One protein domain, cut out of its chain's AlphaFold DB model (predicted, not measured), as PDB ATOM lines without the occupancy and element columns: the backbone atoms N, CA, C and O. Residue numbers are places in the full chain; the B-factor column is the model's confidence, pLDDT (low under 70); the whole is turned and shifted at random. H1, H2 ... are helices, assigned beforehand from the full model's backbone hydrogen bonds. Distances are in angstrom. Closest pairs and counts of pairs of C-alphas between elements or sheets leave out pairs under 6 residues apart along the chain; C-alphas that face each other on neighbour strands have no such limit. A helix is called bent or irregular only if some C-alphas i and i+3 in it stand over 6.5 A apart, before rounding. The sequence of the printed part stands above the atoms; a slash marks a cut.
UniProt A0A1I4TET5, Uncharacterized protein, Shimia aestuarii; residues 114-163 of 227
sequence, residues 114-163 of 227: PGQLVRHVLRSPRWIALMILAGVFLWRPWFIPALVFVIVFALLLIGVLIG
ATOM      1  N   PRO A 114     -10.120 -66.783 -49.998       68.38
ATOM      2  CA  PRO A 114     -10.377 -68.047 -49.295       68.38
ATOM      3  C   PRO A 114      -9.127 -68.695 -48.671       68.38
ATOM      4  O   PRO A 114      -9.228 -69.284 -47.596       68.38
ATOM      5  N   GLY A 115      -7.944 -68.566 -49.281       70.31
ATOM      6  CA  GLY A 115      -6.695 -69.141 -48.761       70.31
ATOM      7  C   GLY A 115      -6.211 -68.456 -47.481       70.31
ATOM      8  O   GLY A 115      -5.807 -69.122 -46.524       70.31
ATOM      9  N   GLN A 116      -6.355 -67.128 -47.409       71.62
ATOM     10  CA  GLN A 116      -6.043 -66.361 -46.199       71.62
ATOM     11  C   GLN A 116      -6.979 -66.719 -45.042       71.62
ATOM     12  O   GLN A 116      -6.531 -66.835 -43.898       71.62
ATOM     13  N   LEU A 117      -8.261 -66.947 -45.339       71.38
ATOM     14  CA  LEU A 117      -9.257 -67.304 -44.334       71.38
ATOM     15  C   LEU A 117      -8.988 -68.697 -43.753       71.38
ATOM     16  O   LEU A 117      -8.971 -68.862 -42.535       71.38
ATOM     17  N   VAL A 118      -8.661 -69.675 -44.606       73.88
ATOM     18  CA  VAL A 118      -8.256 -71.027 -44.180       73.88
ATOM     19  C   VAL A 118      -7.013 -70.964 -43.295       73.88
ATOM     20  O   VAL A 118      -6.982 -71.563 -42.220       73.88
ATOM     21  N   ARG A 119      -6.006 -70.171 -43.672       75.25
ATOM     22  CA  ARG A 119      -4.794 -70.010 -42.859       75.25
ATOM     23  C   ARG A 119      -5.070 -69.335 -41.515       75.25
ATOM     24  O   ARG A 119      -4.428 -69.684 -40.527       75.25
ATOM     25  N   HIS A 120      -6.012 -68.394 -41.459       73.56
ATOM     26  CA  HIS A 120      -6.415 -67.733 -40.216       73.56
ATOM     27  C   HIS A 120      -7.189 -68.683 -39.284       73.56
ATOM     28  O   HIS A 120      -6.939 -68.715 -38.075       73.56
ATOM     29  N   VAL A 121      -8.059 -69.523 -39.851       73.06
ATOM     30  CA  VAL A 121      -8.801 -70.563 -39.122       73.06
ATOM     31  C   VAL A 121      -7.861 -71.661 -38.609       73.06
ATOM     32  O   VAL A 121      -7.970 -72.057 -37.452       73.06
ATOM     33  N   LEU A 122      -6.872 -72.099 -39.400       73.06
ATOM     34  CA  LEU A 122      -5.883 -73.087 -38.945       73.06
ATOM     35  C   LEU A 122      -4.851 -72.520 -37.958       73.06
ATOM     36  O   LEU A 122      -4.306 -73.266 -37.151       73.06
ATOM     37  N   ARG A 123      -4.552 -71.215 -37.985       79.12
ATOM     38  CA  ARG A 123      -3.610 -70.612 -37.022       79.12
ATOM     39  C   ARG A 123      -4.213 -70.335 -35.653       79.12
ATOM     40  O   ARG A 123      -3.463 -70.050 -34.725       79.12
ATOM     41  N   SER A 124      -5.533 -70.380 -35.516       82.19
ATOM     42  CA  SER A 124      -6.215 -70.066 -34.266       82.19
ATOM     43  C   SER A 124      -6.580 -71.364 -33.528       82.19
ATOM     44  O   SER A 124      -7.517 -72.060 -33.919       82.19
ATOM     45  N   PRO A 125      -5.893 -71.697 -32.414       85.06
ATOM     46  CA  PRO A 125      -6.100 -72.964 -31.700       85.06
ATOM     47  C   PRO A 125      -7.550 -73.156 -31.243       85.06
ATOM     48  O   PRO A 125      -8.053 -74.271 -31.159       85.06
ATOM     49  N   ARG A 126      -8.241 -72.040 -30.987       87.00
ATOM     50  CA  ARG A 126      -9.645 -72.002 -30.568       87.00
ATOM     51  C   ARG A 126     -10.595 -72.524 -31.647       87.00
ATOM     52  O   ARG A 126     -11.544 -73.222 -31.316       87.00
ATOM     53  N   TRP A 127     -10.335 -72.230 -32.920       86.50
ATOM     54  CA  TRP A 127     -11.181 -72.694 -34.021       86.50
ATOM     55  C   TRP A 127     -10.958 -74.171 -34.329       86.50
ATOM     56  O   TRP A 127     -11.924 -74.892 -34.566       86.50
ATOM     57  N   ILE A 128      -9.714 -74.645 -34.227       83.19
ATOM     58  CA  ILE A 128      -9.407 -76.079 -34.305       83.19
ATOM     59  C   ILE A 128     -10.106 -76.830 -33.168       83.19
ATOM     60  O   ILE A 128     -10.776 -77.827 -33.420       83.19
ATOM     61  N   ALA A 129     -10.018 -76.330 -31.932       85.25
ATOM     62  CA  ALA A 129     -10.698 -76.935 -30.790       85.25
ATOM     63  C   ALA A 129     -12.224 -76.974 -30.977       85.25
ATOM     64  O   ALA A 129     -12.840 -77.995 -30.688       85.25
ATOM     65  N   LEU A 130     -12.835 -75.910 -31.515       86.81
ATOM     66  CA  LEU A 130     -14.266 -75.886 -31.838       86.81
ATOM     67  C   LEU A 130     -14.640 -76.867 -32.956       86.81
ATOM     68  O   LEU A 130     -15.671 -77.521 -32.850       86.81
ATOM     69  N   MET A 131     -13.816 -77.009 -33.994       84.50
ATOM     70  CA  MET A 131     -14.036 -77.978 -35.077       84.50
ATOM     71  C   MET A 131     -13.913 -79.419 -34.584       84.50
ATOM     72  O   MET A 131     -14.743 -80.255 -34.930       84.50
ATOM     73  N   ILE A 132     -12.926 -79.707 -33.732       82.25
ATOM     74  CA  ILE A 132     -12.783 -81.015 -33.084       82.25
ATOM     75  C   ILE A 132     -13.976 -81.265 -32.161       82.25
ATOM     76  O   ILE A 132     -14.572 -82.333 -32.227       82.25
ATOM     77  N   LEU A 133     -14.376 -80.285 -31.348       82.12
ATOM     78  CA  LEU A 133     -15.528 -80.410 -30.458       82.12
ATOM     79  C   LEU A 133     -16.821 -80.643 -31.242       82.12
ATOM     80  O   LEU A 133     -17.588 -81.523 -30.870       82.12
ATOM     81  N   ALA A 134     -17.044 -79.912 -32.338       79.94
ATOM     82  CA  ALA A 134     -18.183 -80.099 -33.232       79.94
ATOM     83  C   ALA A 134     -18.134 -81.460 -33.936       79.94
ATOM     84  O   ALA A 134     -19.155 -82.133 -34.023       79.94
ATOM     85  N   GLY A 135     -16.953 -81.907 -34.370       80.19
ATOM     86  CA  GLY A 135     -16.739 -83.241 -34.926       80.19
ATOM     87  C   GLY A 135     -17.052 -84.342 -33.914       80.19
ATOM     88  O   GLY A 135     -17.770 -85.280 -34.240       80.19
ATOM     89  N   VAL A 136     -16.612 -84.196 -32.663       76.06
ATOM     90  CA  VAL A 136     -16.931 -85.116 -31.560       76.06
ATOM     91  C   VAL A 136     -18.425 -85.069 -31.229       76.06
ATOM     92  O   VAL A 136     -19.037 -86.116 -31.046       76.06
ATOM     93  N   PHE A 137     -19.040 -83.885 -31.200       71.81
ATOM     94  CA  PHE A 137     -20.477 -83.721 -30.960       71.81
ATOM     95  C   PHE A 137     -21.344 -84.248 -32.096       71.81
ATOM     96  O   PHE A 137     -22.463 -84.664 -31.830       71.81
ATOM     97  N   LEU A 138     -20.857 -84.235 -33.335       73.94
ATOM     98  CA  LEU A 138     -21.535 -84.828 -34.484       73.94
ATOM     99  C   LEU A 138     -21.282 -86.341 -34.543       73.94
ATOM    100  O   LEU A 138     -22.166 -87.094 -34.930       73.94
ATOM    101  N   TRP A 139     -20.123 -86.811 -34.076       74.12
ATOM    102  CA  TRP A 139     -19.788 -88.234 -33.992       74.12
ATOM    103  C   TRP A 139     -20.546 -88.952 -32.867       74.12
ATOM    104  O   TRP A 139     -21.013 -90.073 -33.051       74.12
ATOM    105  N   ARG A 140     -20.752 -88.299 -31.718       74.25
ATOM    106  CA  ARG A 140     -21.407 -88.883 -30.535       74.25
ATOM    107  C   ARG A 140     -22.875 -89.320 -30.735       74.25
ATOM    108  O   ARG A 140     -23.196 -90.423 -30.300       74.25
ATOM    109  N   PRO A 141     -23.779 -88.558 -31.383       77.56
ATOM    110  CA  PRO A 141     -25.145 -89.008 -31.643       77.56
ATOM    111  C   PRO A 141     -25.196 -90.088 -32.721       77.56
ATOM    112  O   PRO A 141     -26.103 -90.908 -32.688       77.56
ATOM    113  N   TRP A 142     -24.220 -90.127 -33.635       82.38
ATOM    114  CA  TRP A 142     -24.098 -91.182 -34.642       82.38
ATOM    115  C   TRP A 142     -23.408 -92.442 -34.113       82.38
ATOM    116  O   TRP A 142     -23.566 -93.514 -34.690       82.38
ATOM    117  N   PHE A 143     -22.710 -92.348 -32.982       79.19
ATOM    118  CA  PHE A 143     -22.068 -93.487 -32.338       79.19
ATOM    119  C   PHE A 143     -23.085 -94.529 -31.872       79.19
ATOM    120  O   PHE A 143     -22.897 -95.710 -32.133       79.19
ATOM    121  N   ILE A 144     -24.185 -94.107 -31.237       81.00
ATOM    122  CA  ILE A 144     -25.239 -95.027 -30.778       81.00
ATOM    123  C   ILE A 144     -25.858 -95.811 -31.953       81.00
ATOM    124  O   ILE A 144     -25.825 -97.041 -31.906       81.00
ATOM    125  N   PRO A 145     -26.375 -95.179 -33.027       85.69
ATOM    126  CA  PRO A 145     -26.929 -95.916 -34.156       85.69
ATOM    127  C   PRO A 145     -25.866 -96.732 -34.899       85.69
ATOM    128  O   PRO A 145     -26.161 -97.856 -35.296       85.69
ATOM    129  N   ALA A 146     -24.628 -96.239 -35.040       82.62
ATOM    130  CA  ALA A 146     -23.544 -97.014 -35.646       82.62
ATOM    131  C   ALA A 146     -23.206 -98.267 -34.822       82.62
ATOM    132  O   ALA A 146     -23.064 -99.348 -35.384       82.62
ATOM    133  N   LEU A 147     -23.139 -98.149 -33.495       84.19
ATOM    134  CA  LEU A 147     -22.876 -99.267 -32.594       84.19
ATOM    135  C   LEU A 147     -24.009-100.298 -32.639       84.19
ATOM    136  O   LEU A 147     -23.741-101.492 -32.752       84.19
ATOM    137  N   VAL A 148     -25.269 -99.853 -32.636       89.19
ATOM    138  CA  VAL A 148     -26.428-100.739 -32.834       89.19
ATOM    139  C   VAL A 148     -26.328-101.465 -34.177       89.19
ATOM    140  O   VAL A 148     -26.517-102.679 -34.227       89.19
ATOM    141  N   PHE A 149     -25.977-100.758 -35.251       91.56
ATOM    142  CA  PHE A 149     -25.826-101.354 -36.577       91.56
ATOM    143  C   PHE A 149     -24.709-102.401 -36.613       91.56
ATOM    144  O   PHE A 149     -24.909-103.487 -37.151       91.56
ATOM    145  N   VAL A 150     -23.564-102.120 -35.984       90.75
ATOM    146  CA  VAL A 150     -22.446-103.069 -35.860       90.75
ATOM    147  C   VAL A 150     -22.861-104.309 -35.070       90.75
ATOM    148  O   VAL A 150     -22.558-105.418 -35.502       90.75
ATOM    149  N   ILE A 151     -23.587-104.155 -33.957       90.94
ATOM    150  CA  ILE A 151     -24.080-105.293 -33.162       90.94
ATOM    151  C   ILE A 151     -25.043-106.149 -33.988       90.94
ATOM    152  O   ILE A 151     -24.873-107.365 -34.065       90.94
ATOM    153  N   VAL A 152     -26.035-105.530 -34.632       92.12
ATOM    154  CA  VAL A 152     -27.001-106.247 -35.476       92.12
ATOM    155  C   VAL A 152     -26.286-106.956 -36.623       92.12
ATOM    156  O   VAL A 152     -26.553-108.129 -36.873       92.12
ATOM    157  N   PHE A 153     -25.345-106.281 -37.286       92.88
ATOM    158  CA  PHE A 153     -24.564-106.861 -38.371       92.88
ATOM    159  C   PHE A 153     -23.712-108.040 -37.894       92.88
ATOM    160  O   PHE A 153     -23.704-109.079 -38.545       92.88
ATOM    161  N   ALA A 154     -23.056-107.924 -36.737       92.06
ATOM    162  CA  ALA A 154     -22.292-109.014 -36.141       92.06
ATOM    163  C   ALA A 154     -23.186-110.222 -35.822       92.06
ATOM    164  O   ALA A 154     -22.827-111.346 -36.164       92.06
ATOM    165  N   LEU A 155     -24.374-110.008 -35.243       90.56
ATOM    166  CA  LEU A 155     -25.345-111.080 -34.990       90.56
ATOM    167  C   LEU A 155     -25.814-111.750 -36.287       90.56
ATOM    168  O   LEU A 155     -25.928-112.975 -36.347       90.56
ATOM    169  N   LEU A 156     -26.056-110.958 -37.331       89.69
ATOM    170  CA  LEU A 156     -26.453-111.457 -38.645       89.69
ATOM    171  C   LEU A 156     -25.320-112.283 -39.268       89.69
ATOM    172  O   LEU A 156     -25.560-113.383 -39.760       89.69
ATOM    173  N   LEU A 157     -24.081-111.803 -39.167       91.25
ATOM    174  CA  LEU A 157     -22.896-112.475 -39.687       91.25
ATOM    175  C   LEU A 157     -22.622-113.786 -38.945       91.25
ATOM    176  O   LEU A 157     -22.401-114.802 -39.595       91.25
ATOM    177  N   ILE A 158     -22.736-113.797 -37.613       88.19
ATOM    178  CA  ILE A 158     -22.713-115.021 -36.795       88.19
ATOM    179  C   ILE A 158     -23.795-115.990 -37.275       88.19
ATOM    180  O   ILE A 158     -23.534-117.182 -37.440       88.19
ATOM    181  N   GLY A 159     -25.001-115.484 -37.540       84.56
ATOM    182  CA  GLY A 159     -26.101-116.315 -38.003       84.56
ATOM    183  C   GLY A 159     -25.872-116.930 -39.385       84.56
ATOM    184  O   GLY A 159     -26.193-118.101 -39.594       84.56
ATOM    185  N   VAL A 160     -25.261-116.176 -40.300       88.69
ATOM    186  CA  VAL A 160     -24.843-116.670 -41.620       88.69
ATOM    187  C   VAL A 160     -23.719-117.698 -41.485       88.69
ATOM    188  O   VAL A 160     -23.791-118.749 -42.118       88.69
ATOM    189  N   LEU A 161     -22.718-117.440 -40.635       87.06
ATOM    190  CA  LEU A 161     -21.560-118.322 -40.448       87.06
ATOM    191  C   LEU A 161     -21.953-119.685 -39.866       87.06
ATOM    192  O   LEU A 161     -21.432-120.723 -40.268       87.06
ATOM    193  N   ILE A 162     -22.871-119.678 -38.900       85.88
ATOM    194  CA  ILE A 162     -23.367-120.885 -38.233       85.88
ATOM    195  C   ILE A 162     -24.348-121.648 -39.142       85.88
ATOM    196  O   ILE A 162     -24.437-122.876 -39.063       85.88
ATOM    197  N   GLY A 163     -25.051-120.944 -40.031       82.62
ATOM    198  CA  GLY A 163     -26.102-121.493 -40.879       82.62
ATOM    199  C   GLY A 163     -27.450-121.581 -40.153       82.62
ATOM    200  O   GLY A 163     -27.522-121.831 -38.945       82.62
TER     201      GLY A 163
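This is residues 114 to 163 of the 227 residues of an uncharacterized protein of Shimia aestuarii (UniProt A0A1I4TET5). One long helix, H2, with a kink partway along, makes nearly the whole length, and a short helix, H1, turns off at its first end to make a corner like an L. The printed part has 50 residues with two named helices, H1 then H2, and no named strand; the class is all helix. It is extended, with a radius of gyration of the C-alphas of 19.3 A, and spans 59 by 19 by 13 A, a rod.

H1, residues 114 to 123, begins at C-alpha 114 at (-10.377, -68.047, -49.295) and measures 14.2 A from first to last C-alpha. H2, residues 125 to 162, measures 51.4 A and ends at C-alpha 162 at (-23.367, -120.885, -38.233). H2 has a kink of 43 degrees near residue 142. It is neither bent nor irregular, but only just: C-alphas 138 and 141 are 6.2 A apart.

H1 and H2 only just touch, and only at the corner by their tight link, with 3 pairs of C-alphas within 8 A. H2 touches H1 with residues 127 to 128 alone. Their closest C-alphas, those of Val 121 and Trp 127, are 6.0 A apart. Their lines are about perpendicular, at 87 degrees. Every O i to N i+4 pair in H1 is within hydrogen-bond range; in H2, 30 of 34 are.

The two C-alphas farthest apart, those of Gln 116 and Gly 163, are 58.9 A apart. Residues 132 to 163, of which 132 to 162 belong to H2, stand free. The printed part has no cut and no long link. Its mean pLDDT is 82.1, and residue 114 is under 70.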